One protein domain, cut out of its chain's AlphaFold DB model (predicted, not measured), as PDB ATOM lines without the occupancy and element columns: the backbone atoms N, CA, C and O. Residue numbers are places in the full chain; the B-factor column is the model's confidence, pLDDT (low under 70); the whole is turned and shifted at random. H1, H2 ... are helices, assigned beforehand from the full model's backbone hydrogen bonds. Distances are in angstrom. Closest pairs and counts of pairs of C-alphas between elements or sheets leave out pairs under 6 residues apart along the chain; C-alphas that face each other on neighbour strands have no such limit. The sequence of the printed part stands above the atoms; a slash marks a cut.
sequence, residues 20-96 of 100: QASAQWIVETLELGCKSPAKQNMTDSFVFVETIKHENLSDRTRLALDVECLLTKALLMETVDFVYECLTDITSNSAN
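This is residues 20 to 96 of the 100 residues of an uncharacterized protein of Fasciola hepatica (UniProt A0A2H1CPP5). A wide open loop of chain is closed at one end by two helices, H1 and H4, where the last residues of H1 meet the side of H4 at a steep angle. From this corner the loop runs out through H2, turns back along an unnamed stretch and returns through the short H3 into H4; its inside is empty, and residues 37 to 81 stand free, as do residues 20 to 25 of H1. The printed part has 77 residues, with four named helices in the order H1, H2, H3, H4 and no named strand, and its class is all helix. It is extended, with a radius of gyration of the C-alphas of 18.2 A, and elongated, with spans of 52 by 33 by 21 A.

H1, residues 20 to 33, touches H4, residues 76 to 94, with residues 29 to 33 alone, and H4 touches it with residues 83 to 90 alone. Their closest C-alphas, those of Gly 33 and Ile 90, are 5.5 A apart. The two helices run the same way at a steep tilt of 59 degrees, with their centres 11.9 A apart. H2, residues 42 to 52, touches no helix and is apart from H1, from H4 and from H3, residues 70 to 73. H3 touches no helix and is apart from H1 and from H4. Every pair of O i and N i+4 is within hydrogen-bond range in H1 and H4, and 6 of 7 are in H2; H3 is too short for such a pair.

H1 begins at C-alpha 20, at (89.315, 154.638, 174.571), and measures 20.5 A from first to last C-alpha. H2 begins at C-alpha 42, at (106.154, 142.117, 158.950), and measures 16.2 A. H3 measures 5.3 A over its four residues. H4, the longest helix with 19 residues, measures 27.5 A and ends at C-alpha 94, at (111.695, 166.287, 174.004).

The two C-alphas farthest apart are those of Ser 58 and Ala 95, at 54.0 A, while the first and last printed C-alphas, of Gln 20 and Asn 96, are 30.8 A apart. The printed part has no cut. The link from H1 to H2 is short, with 8 residues; the link from H2 to H3 is long, with residues 53 to 69 between them; the link from H3 to H4 is tight, with 2 residues. The C-alphas of residues 53 to 69 lie 14 to 31 A from the mean of all C-alphas. The mean pLDDT of the printed part is 84.0, and 10 residues are under 70: residue 33, residues 35 to 39 and residues 93 to 96.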
ATOM      1  N   GLN A  20      88.967 154.598 175.997       92.50
ATOM      2  CA  GLN A  20      89.315 154.638 174.571       92.50
ATOM      3  C   GLN A  20      90.330 155.746 174.260       92.50
ATOM      4  O   GLN A  20      91.355 155.481 173.639       92.50
ATOM      5  N   ALA A  21      90.066 156.967 174.736       92.31
ATOM      6  CA  ALA A  21      90.938 158.112 174.495       92.31
ATOM      7  C   ALA A  21      92.325 157.921 175.130       92.31
ATOM      8  O   ALA A  21      93.340 158.198 174.498       92.31
ATOM      9  N   SER A  22      92.382 157.396 176.358       90.81
ATOM     10  CA  SER A  22      93.649 157.104 177.039       90.81
ATOM     11  C   SER A  22      94.436 156.002 176.333       90.81
ATOM     12  O   SER A  22      95.642 156.136 176.164       90.81
ATOM     13  N   ALA A  23      93.769 154.933 175.893       89.31
ATOM     14  CA  ALA A  23      94.407 153.850 175.154       89.31
ATOM     15  C   ALA A  23      94.979 154.347 173.820       89.31
ATOM     16  O   ALA A  23      96.126 154.050 173.506       89.31
ATOM     17  N   GLN A  24      94.211 155.150 173.079       91.12
ATOM     18  CA  GLN A  24      94.677 155.767 171.841       91.12
ATOM     19  C   GLN A  24      95.900 156.663 172.083       91.12
ATOM     20  O   GLN A  24      96.906 156.505 171.401       91.12
ATOM     21  N   TRP A  25      95.852 157.533 173.097       90.19
ATOM     22  CA  TRP A  25      96.980 158.404 173.442       90.19
ATOM     23  C   TRP A  25      98.247 157.615 173.809       90.19
ATOM     24  O   TRP A  25      99.341 157.978 173.375       90.19
ATOM     25  N   ILE A  26      98.115 156.522 174.572       87.75
ATOM     26  CA  ILE A  26      99.249 155.645 174.906       87.75
ATOM     27  C   ILE A  26      99.846 155.047 173.629       87.75
ATOM     28  O   ILE A  26     101.059 155.105 173.453       87.75
ATOM     29  N   VAL A  27      99.016 154.506 172.731       87.75
ATOM     30  CA  VAL A  27      99.478 153.903 171.469       87.75
ATOM     31  C   VAL A  27     100.217 154.924 170.611       87.75
ATOM     32  O   VAL A  27     101.361 154.679 170.245       87.75
ATOM     33  N   GLU A  28      99.613 156.084 170.359       88.19
ATOM     34  CA  GLU A  28     100.220 157.146 169.545       88.19
ATOM     35  C   GLU A  28     101.553 157.622 170.141       88.19
ATOM     36  O   GLU A  28     102.533 157.825 169.424       88.19
ATOM     37  N   THR A  29     101.622 157.754 171.468       84.69
ATOM     38  CA  THR A  29     102.857 158.160 172.151       84.69
ATOM     39  C   THR A  29     103.944 157.096 171.997       84.69
ATOM     40  O   THR A  29     105.084 157.419 171.664       84.69
ATOM     41  N   LEU A  30     103.600 155.821 172.194       84.50
ATOM     42  CA  LEU A  30     104.544 154.719 172.033       84.50
ATOM     43  C   LEU A  30     105.028 154.594 170.581       84.50
ATOM     44  O   LEU A  30     106.224 154.417 170.368       84.50
ATOM     45  N   GLU A  31     104.155 154.751 169.586       81.75
ATOM     46  CA  GLU A  31     104.532 154.715 168.165       81.75
ATOM     47  C   GLU A  31     105.532 155.814 167.783       81.75
ATOM     48  O   GLU A  31     106.445 155.577 166.991       81.75
ATOM     49  N   LEU A  32     105.378 157.014 168.349       75.12
ATOM     50  CA  LEU A  32     106.196 158.170 167.988       75.12
ATOM     51  C   LEU A  32     107.599 158.161 168.596       75.12
ATOM     52  O   LEU A  32     108.496 158.801 168.043       75.12
ATOM     53  N   GLY A  33     107.817 157.481 169.723       67.62
ATOM     54  CA  GLY A  33     109.113 157.599 170.389       67.62
ATOM     55  C   GLY A  33     109.552 156.460 171.299       67.62
ATOM     56  O   GLY A  33     110.684 156.505 171.783       67.62
ATOM     57  N   CYS A  34     108.748 155.411 171.478       77.25
ATOM     58  CA  CYS A  34     109.279 154.171 172.030       77.25
ATOM     59  C   CYS A  34     110.154 153.574 170.927       77.25
ATOM     60  O   CYS A  34     109.666 153.200 169.858       77.25
ATOM     61  N   LYS A  35     111.476 153.540 171.138       66.94
ATOM     62  CA  LYS A  35     112.385 152.859 170.213       66.94
ATOM     63  C   LYS A  35     111.981 151.393 170.202       66.94
ATOM     64  O   LYS A  35     112.367 150.651 171.099       66.94
ATOM     65  N   SER A  36     111.195 150.990 169.204       62.81
ATOM     66  CA  SER A  36     110.845 149.587 169.029       62.81
ATOM     67  C   SER A  36     112.148 148.781 169.036       62.81
ATOM     68  O   SER A  36     113.029 149.050 168.208       62.81
ATOM     69  N   PRO A  37     112.313 147.803 169.944       59.09
ATOM     70  CA  PRO A  37     113.470 146.918 169.896       59.09
ATOM     71  C   PRO A  37     113.491 146.127 168.578       59.09
ATOM     72  O   PRO A  37     114.556 145.740 168.092       59.09
ATOM     73  N   ALA A  38     112.327 145.952 167.944       63.25
ATOM     74  CA  ALA A  38     112.209 145.409 166.605       63.25
ATOM     75  C   ALA A  38     112.384 146.523 165.561       63.25
ATOM     76  O   ALA A  38     111.450 147.262 165.248       63.25
ATOM     77  N   LYS A  39     113.587 146.606 164.976       67.75
ATOM     78  CA  LYS A  39     113.833 147.358 163.726       67.75
ATOM     79  C   LYS A  39     113.089 146.768 162.527       67.75
ATOM     80  O   LYS A  39     112.972 147.433 161.504       67.75
ATOM     81  N   GLN A  40     112.668 145.514 162.647       75.88
ATOM     82  CA  GLN A  40     112.077 144.734 161.575       75.88
ATOM     83  C   GLN A  40     110.559 144.727 161.707       75.88
ATOM     84  O   GLN A  40     110.021 144.577 162.804       75.88
ATOM     85  N   ASN A  41     109.876 144.874 160.583       80.81
ATOM     86  CA  ASN A  41     108.427 144.804 160.483       80.81
ATOM     87  C   ASN A  41     108.001 143.525 159.738       80.81
ATOM     88  O   ASN A  41     108.821 142.740 159.264       80.81
ATOM     89  N   MET A  42     106.691 143.301 159.626       83.56
ATOM     90  CA  MET A  42     106.154 142.117 158.950       83.56
ATOM     91  C   MET A  42     106.591 142.022 157.478       83.56
ATOM     92  O   MET A  42     106.821 140.920 156.983       83.56
ATOM     93  N   THR A  43     106.760 143.148 156.782       88.56
ATOM     94  CA  THR A  43     107.222 143.184 155.386       88.56
ATOM     95  C   THR A  43     108.610 142.566 155.235       88.56
ATOM     96  O   THR A  43     108.849 141.832 154.277       88.56
ATOM     97  N   ASP A  44     109.494 142.763 156.214       88.38
ATOM     98  CA  ASP A  44     110.849 142.202 156.191       88.38
ATOM     99  C   ASP A  44     110.845 140.666 156.189       88.38
ATOM    100  O   ASP A  44     111.730 140.044 155.603       88.38
ATOM    101  N   SER A  45     109.817 140.036 156.773       89.44
ATOM    102  CA  SER A  45     109.660 138.575 156.735       89.44
ATOM    103  C   SER A  45     109.375 138.058 155.322       89.44
ATOM    104  O   SER A  45     109.930 137.036 154.917       89.44
ATOM    105  N   PHE A  46     108.583 138.791 154.534       92.75
ATOM    106  CA  PHE A  46     108.328 138.442 153.138       92.75
ATOM    107  C   PHE A  46     109.579 138.645 152.289       92.75
ATOM    108  O   PHE A  46     109.921 137.779 151.489       92.75
ATOM    109  N   VAL A  47     110.308 139.744 152.514       93.38
ATOM    110  CA  VAL A  47     111.591 140.000 151.845       93.38
ATOM    111  C   VAL A  47     112.596 138.888 152.149       93.38
ATOM    112  O   VAL A  47     113.274 138.405 151.243       93.38
ATOM    113  N   PHE A  48     112.672 138.432 153.400       90.62
ATOM    114  CA  PHE A  48     113.525 137.312 153.786       90.62
ATOM    115  C   PHE A  48     113.156 136.022 153.042       90.62
ATOM    116  O   PHE A  48     114.037 135.391 152.459       90.62
ATOM    117  N   VAL A  49     111.869 135.655 153.005       91.38
ATOM    118  CA  VAL A  49     111.397 134.469 152.268       91.38
ATOM    119  C   VAL A  49     111.767 134.562 150.788       91.38
ATOM    120  O   VAL A  49     112.308 133.608 150.231       91.38
ATOM    121  N   GLU A  50     111.546 135.720 150.168       94.50
ATOM    122  CA  GLU A  50     111.903 135.958 148.770       94.50
ATOM    123  C   GLU A  50     113.414 135.878 148.519       94.50
ATOM    124  O   GLU A  50     113.836 135.392 147.471       94.50
ATOM    125  N   THR A  51     114.228 136.306 149.484       91.69
ATOM    126  CA  THR A  51     115.693 136.267 149.392       91.69
ATOM    127  C   THR A  51     116.218 134.835 149.433       91.69
ATOM    128  O   THR A  51     117.124 134.491 148.682       91.69
ATOM    129  N   ILE A  52     115.641 133.976 150.279       91.69
ATOM    130  CA  ILE A  52     116.141 132.608 150.476       91.69
ATOM    131  C   ILE A  52     115.488 131.569 149.555       91.69
ATOM    132  O   ILE A  52     115.898 130.412 149.569       91.69
ATOM    133  N   LYS A  53     114.469 131.934 148.761       91.44
ATOM    134  CA  LYS A  53     113.673 130.966 147.974       91.44
ATOM    135  C   LYS A  53     114.470 130.183 146.924       91.44
ATOM    136  O   LYS A  53     114.002 129.150 146.453       91.44
ATOM    137  N   HIS A  54     115.635 130.695 146.527       92.25
ATOM    138  CA  HIS A  54     116.526 130.068 145.547       92.25
ATOM    139  C   HIS A  54     117.749 129.392 146.182       92.25
ATOM    140  O   HIS A  54     118.522 128.752 145.473       92.25
ATOM    141  N   GLU A  55     117.916 129.510 147.498       90.56
ATOM    142  CA  GLU A  55     119.010 128.878 148.228       90.56
ATOM    143  C   GLU A  55     118.730 127.385 148.439       90.56
ATOM    144  O   GLU A  55     117.590 126.971 148.663       90.56
ATOM    145  N   ASN A  56     119.774 126.552 148.409       89.25
ATOM    146  CA  ASN A  56     119.623 125.147 148.778       89.25
ATOM    147  C   ASN A  56     119.534 125.013 150.306       89.25
ATOM    148  O   ASN A  56     120.519 125.192 151.024       89.25
ATOM    149  N   LEU A  57     118.343 124.677 150.801       89.50
ATOM    150  CA  LEU A  57     118.054 124.528 152.228       89.50
ATOM    151  C   LEU A  57     118.062 123.063 152.704       89.50
ATOM    152  O   LEU A  57     117.628 122.804 153.823       89.50
ATOM    153  N   SER A  58     118.549 122.111 151.892       89.25
ATOM    154  CA  SER A  58     118.514 120.667 152.205       89.25
ATOM    155  C   SER A  58     119.164 120.301 153.541       89.25
ATOM    156  O   SER A  58     118.670 119.424 154.243       89.25
ATOM    157  N   ASP A  59     120.228 121.015 153.913       92.12
ATOM    158  CA  ASP A  59     121.036 120.727 155.103       92.12
ATOM    159  C   ASP A  59     120.699 121.675 156.268       92.12
ATOM    160  O   ASP A  59     121.466 121.827 157.222       92.12
ATOM    161  N   ARG A  60     119.562 122.380 156.183       89.75
ATOM    162  CA  ARG A  60     119.121 123.347 157.191       89.75
ATOM    163  C   ARG A  60     117.990 122.777 158.034       89.75
ATOM    164  O   ARG A  60     117.010 122.235 157.531       89.75
ATOM    165  N   THR A  61     118.087 122.988 159.340       91.81
ATOM    166  CA  THR A  61     117.010 122.664 160.275       91.81
ATOM    167  C   THR A  61     115.974 123.780 160.282       91.81
ATOM    168  O   THR A  61     116.301 124.941 160.526       91.81
ATOM    169  N   ARG A  62     114.706 123.425 160.066       88.56
ATOM    170  CA  ARG A  62     113.582 124.341 160.255       88.56
ATOM    171  C   ARG A  62     113.126 124.303 161.710       88.56
ATOM    172  O   ARG A  62     112.782 123.240 162.217       88.56
ATOM    173  N   LEU A  63     113.067 125.470 162.345       92.06
ATOM    174  CA  LEU A  63     112.462 125.653 163.660       92.06
ATOM    175  C   LEU A  63     111.196 126.498 163.510       92.06
ATOM    176  O   LEU A  63     111.223 127.548 162.872       92.06
ATOM    177  N   ALA A  64     110.095 126.035 164.092       91.06
ATOM    178  CA  ALA A  64     108.871 126.808 164.243       91.06
ATOM    179  C   ALA A  64     108.506 126.815 165.728       91.06
ATOM    180  O   ALA A  64     108.438 125.755 166.350       91.06
ATOM    181  N   LEU A  65     108.320 128.008 166.285       91.75
ATOM    182  CA  LEU A  65     107.918 128.217 167.669       91.75
ATOM    183  C   LEU A  65     106.558 128.901 167.649       91.75
ATOM    184  O   LEU A  65     106.406 129.931 166.992       91.75
ATOM    185  N   ASP A  66     105.593 128.320 168.351       89.06
ATOM    186  CA  ASP A  66     104.285 128.932 168.546       89.06
ATOM    187  C   ASP A  66     104.216 129.559 169.938       89.06
ATOM    188  O   ASP A  66     104.615 128.945 170.932       89.06
ATOM    189  N   VAL A  67     103.738 130.799 170.003       86.69
ATOM    190  CA  VAL A  67     103.577 131.535 171.260       86.69
ATOM    191  C   VAL A  67     102.095 131.584 171.586       86.69
ATOM    192  O   VAL A  67     101.339 132.412 171.075       86.69
ATOM    193  N   GLU A  68     101.672 130.696 172.474       83.62
ATOM    194  CA  GLU A  68     100.289 130.658 172.924       83.62
ATOM    195  C   GLU A  68      99.982 131.806 173.890       83.62
ATOM    196  O   GLU A  68     100.747 132.088 174.815       83.62
ATOM    197  N   CYS A  69      98.780 132.377 173.770       79.31
ATOM    198  CA  CYS A  69      98.188 133.201 174.825       79.31
ATOM    199  C   CYS A  69      99.007 134.450 175.213       79.31
ATOM    200  O   CYS A  69      98.973 134.849 176.374       79.31
ATOM    201  N   LEU A  70      99.702 135.090 174.262       82.94
ATOM    202  CA  LEU A  70     100.573 136.249 174.522       82.94
ATOM    203  C   LEU A  70      99.912 137.314 175.413       82.94
ATOM    204  O   LEU A  70     100.471 137.697 176.431       82.94
ATOM    205  N   LEU A  71      98.688 137.732 175.082       80.06
ATOM    206  CA  LEU A  71      97.980 138.792 175.814       80.06
ATOM    207  C   LEU A  71      97.498 138.376 177.211       80.06
ATOM    208  O   LEU A  71      97.231 139.236 178.041       80.06
ATOM    209  N   THR A  72      97.361 137.077 177.480       81.06
ATOM    210  CA  THR A  72      96.884 136.568 178.778       81.06
ATOM    211  C   THR A  72      98.008 136.008 179.647       81.06
ATOM    212  O   THR A  72      97.802 135.802 180.837       81.06
ATOM    213  N   LYS A  73      99.176 135.719 179.060       84.19
ATOM    214  CA  LYS A  73     100.384 135.247 179.756       84.19
ATOM    215  C   LYS A  73     101.461 136.328 179.877       84.19
ATOM    216  O   LYS A  73     102.445 136.097 180.572       84.19
ATOM    217  N   ALA A  74     101.295 137.477 179.219       82.38
ATOM    218  CA  ALA A  74     102.175 138.623 179.408       82.38
ATOM    219  C   ALA A  74     102.208 139.023 180.888       82.38
ATOM    220  O   ALA A  74     101.170 139.105 181.553       82.38
ATOM    221  N   LEU A  75     103.413 139.266 181.401       86.38
ATOM    222  CA  LEU A  75     103.609 139.728 182.765       86.38
ATOM    223  C   LEU A  75     103.144 141.183 182.832       86.38
ATOM    224  O   LEU A  75     103.780 142.089 182.296       86.38
ATOM    225  N   LEU A  76     101.974 141.388 183.444       87.25
ATOM    226  CA  LEU A  76     101.291 142.682 183.457       87.25
ATOM    227  C   LEU A  76     102.189 143.787 184.018       87.25
ATOM    228  O   LEU A  76     102.279 144.852 183.420       87.25
ATOM    229  N   MET A  77     102.869 143.518 185.135       91.12
ATOM    230  CA  MET A  77     103.741 144.508 185.771       91.12
ATOM    231  C   MET A  77     104.944 144.851 184.895       91.12
ATOM    232  O   MET A  77     105.208 146.026 184.700       91.12
ATOM    233  N   GLU A  78     105.581 143.863 184.263       88.38
ATOM    234  CA  GLU A  78     106.683 144.124 183.324       88.38
ATOM    235  C   GLU A  78     106.220 144.930 182.107       88.38
ATOM    236  O   GLU A  78     106.942 145.780 181.602       88.38
ATOM    237  N   THR A  79     104.985 144.696 181.652       88.25
ATOM    238  CA  THR A  79     104.390 145.475 180.558       88.25
ATOM    239  C   THR A  79     104.157 146.925 180.983       88.25
ATOM    240  O   THR A  79     104.412 147.841 180.206       88.25
ATOM    241  N   VAL A  80     103.686 147.147 182.214       89.69
ATOM    242  CA  VAL A  80     103.506 148.492 182.782       89.69
ATOM    243  C   VAL A  80     104.850 149.200 182.933       89.69
ATOM    244  O   VAL A  80     104.966 150.347 182.505       89.69
ATOM    245  N   ASP A  81     105.856 148.516 183.478       90.19
ATOM    246  CA  ASP A  81     107.200 149.060 183.672       90.19
ATOM    247  C   ASP A  81     107.830 149.441 182.324       90.19
ATOM    248  O   ASP A  81     108.286 150.570 182.156       90.19
ATOM    249  N   PHE A  82     107.739 148.565 181.319       86.81
ATOM    250  CA  PHE A  82     108.211 148.847 179.960       86.81
ATOM    251  C   PHE A  82     107.534 150.079 179.339       86.81
ATOM    252  O   PHE A  82     108.195 150.937 178.750       86.81
ATOM    253  N   VAL A  83     106.208 150.196 179.468       87.94
ATOM    254  CA  VAL A  83     105.474 151.365 178.961       87.94
ATOM    255  C   VAL A  83     105.915 152.632 179.694       87.94
ATOM    256  O   VAL A  83     106.130 153.659 179.052       87.94
ATOM    257  N   TYR A  84     106.084 152.571 181.015       88.69
ATOM    258  CA  TYR A  84     106.550 153.701 181.815       88.69
ATOM    259  C   TYR A  84     107.957 154.163 181.413       88.69
ATOM    260  O   TYR A  84     108.186 155.366 181.251       88.69
ATOM    261  N   GLU A  85     108.882 153.228 181.193       87.31
ATOM    262  CA  GLU A  85     110.225 153.517 180.681       87.31
ATOM    263  C   GLU A  85     110.155 154.211 179.317       87.31
ATOM    264  O   GLU A  85     110.715 155.295 179.153       87.31
ATOM    265  N   CYS A  86     109.376 153.673 178.372       86.38
ATOM    266  CA  CYS A  86     109.219 154.298 177.059       86.38
ATOM    267  C   CYS A  86     108.646 155.720 177.143       86.38
ATOM    268  O   CYS A  86     109.144 156.625 176.477       86.38
ATOM    269  N   LEU A  87     107.638 155.959 177.985       86.31
ATOM    270  CA  LEU A  87     107.081 157.301 178.184       86.31
ATOM    271  C   LEU A  87     108.107 158.269 178.803       86.31
ATOM    272  O   LEU A  87     108.180 159.442 178.418       86.31
ATOM    273  N   THR A  88     108.929 157.786 179.734       87.12
ATOM    274  CA  THR A  88     109.987 158.580 180.378       87.12
ATOM    275  C   THR A  88     111.092 158.955 179.388       87.12
ATOM    276  O   THR A  88     111.547 160.102 179.359       87.12
ATOM    277  N   ASP A  89     111.480 158.032 178.511       84.50
ATOM    278  CA  ASP A  89     112.481 158.280 177.472       84.50
ATOM    279  C   ASP A  89     112.000 159.314 176.446       84.50
ATOM    280  O   ASP A  89     112.751 160.206 176.042       84.50
ATOM    281  N   ILE A  90     110.731 159.241 176.037       82.69
ATOM    282  CA  ILE A  90     110.131 160.187 175.086       82.69
ATOM    283  C   ILE A  90     110.135 161.605 175.654       82.69
ATOM    284  O   ILE A  90     110.576 162.549 174.992       82.69
ATOM    285  N   THR A  91     109.673 161.757 176.896       79.12
ATOM    286  CA  THR A  91     109.598 163.061 177.572       79.12
ATOM    287  C   THR A  91     110.986 163.655 177.831       79.12
ATOM    288  O   THR A  91     111.191 164.851 177.622       79.12
ATOM    289  N   SER A  92     111.968 162.823 178.182       76.69
ATOM    290  CA  SER A  92     113.359 163.255 178.382       76.69
ATOM    291  C   SER A  92     114.034 163.706 177.079       76.69
ATOM    292  O   SER A  92     114.802 164.668 177.078       76.69
ATOM    293  N   ASN A  93     113.722 163.069 175.944       61.59
ATOM    294  CA  ASN A  93     114.256 163.464 174.637       61.59
ATOM    295  C   ASN A  93     113.624 164.760 174.100       61.59
ATOM    296  O   ASN A  93     114.301 165.537 173.424       61.59
ATOM    297  N   SER A  94     112.358 165.044 174.428       59.53
ATOM    298  CA  SER A  94     111.695 166.287 174.004       59.53
ATOM    299  C   SER A  94     112.276 167.533 174.692       59.53
ATOM    300  O   SER A  94     112.275 168.610 174.098       59.53
ATOM    301  N   ALA A  95     112.813 167.401 175.910       58.12
ATOM    302  CA  ALA A  95     113.402 168.507 176.672       58.12
ATOM    303  C   ALA A  95     114.762 168.992 176.126       58.12
ATOM    304  O   ALA A  95     115.155 170.129 176.382       58.12
ATOM    305  N   ASN A  96     115.459 168.170 175.333       52.88
ATOM    306  CA  ASN A  96     116.765 168.505 174.749       52.88
ATOM    307  C   ASN A  96     116.679 169.222 173.389       52.88
ATOM    308  O   ASN A  96     117.709 169.533 172.794       52.88
TER     309      ASN A  96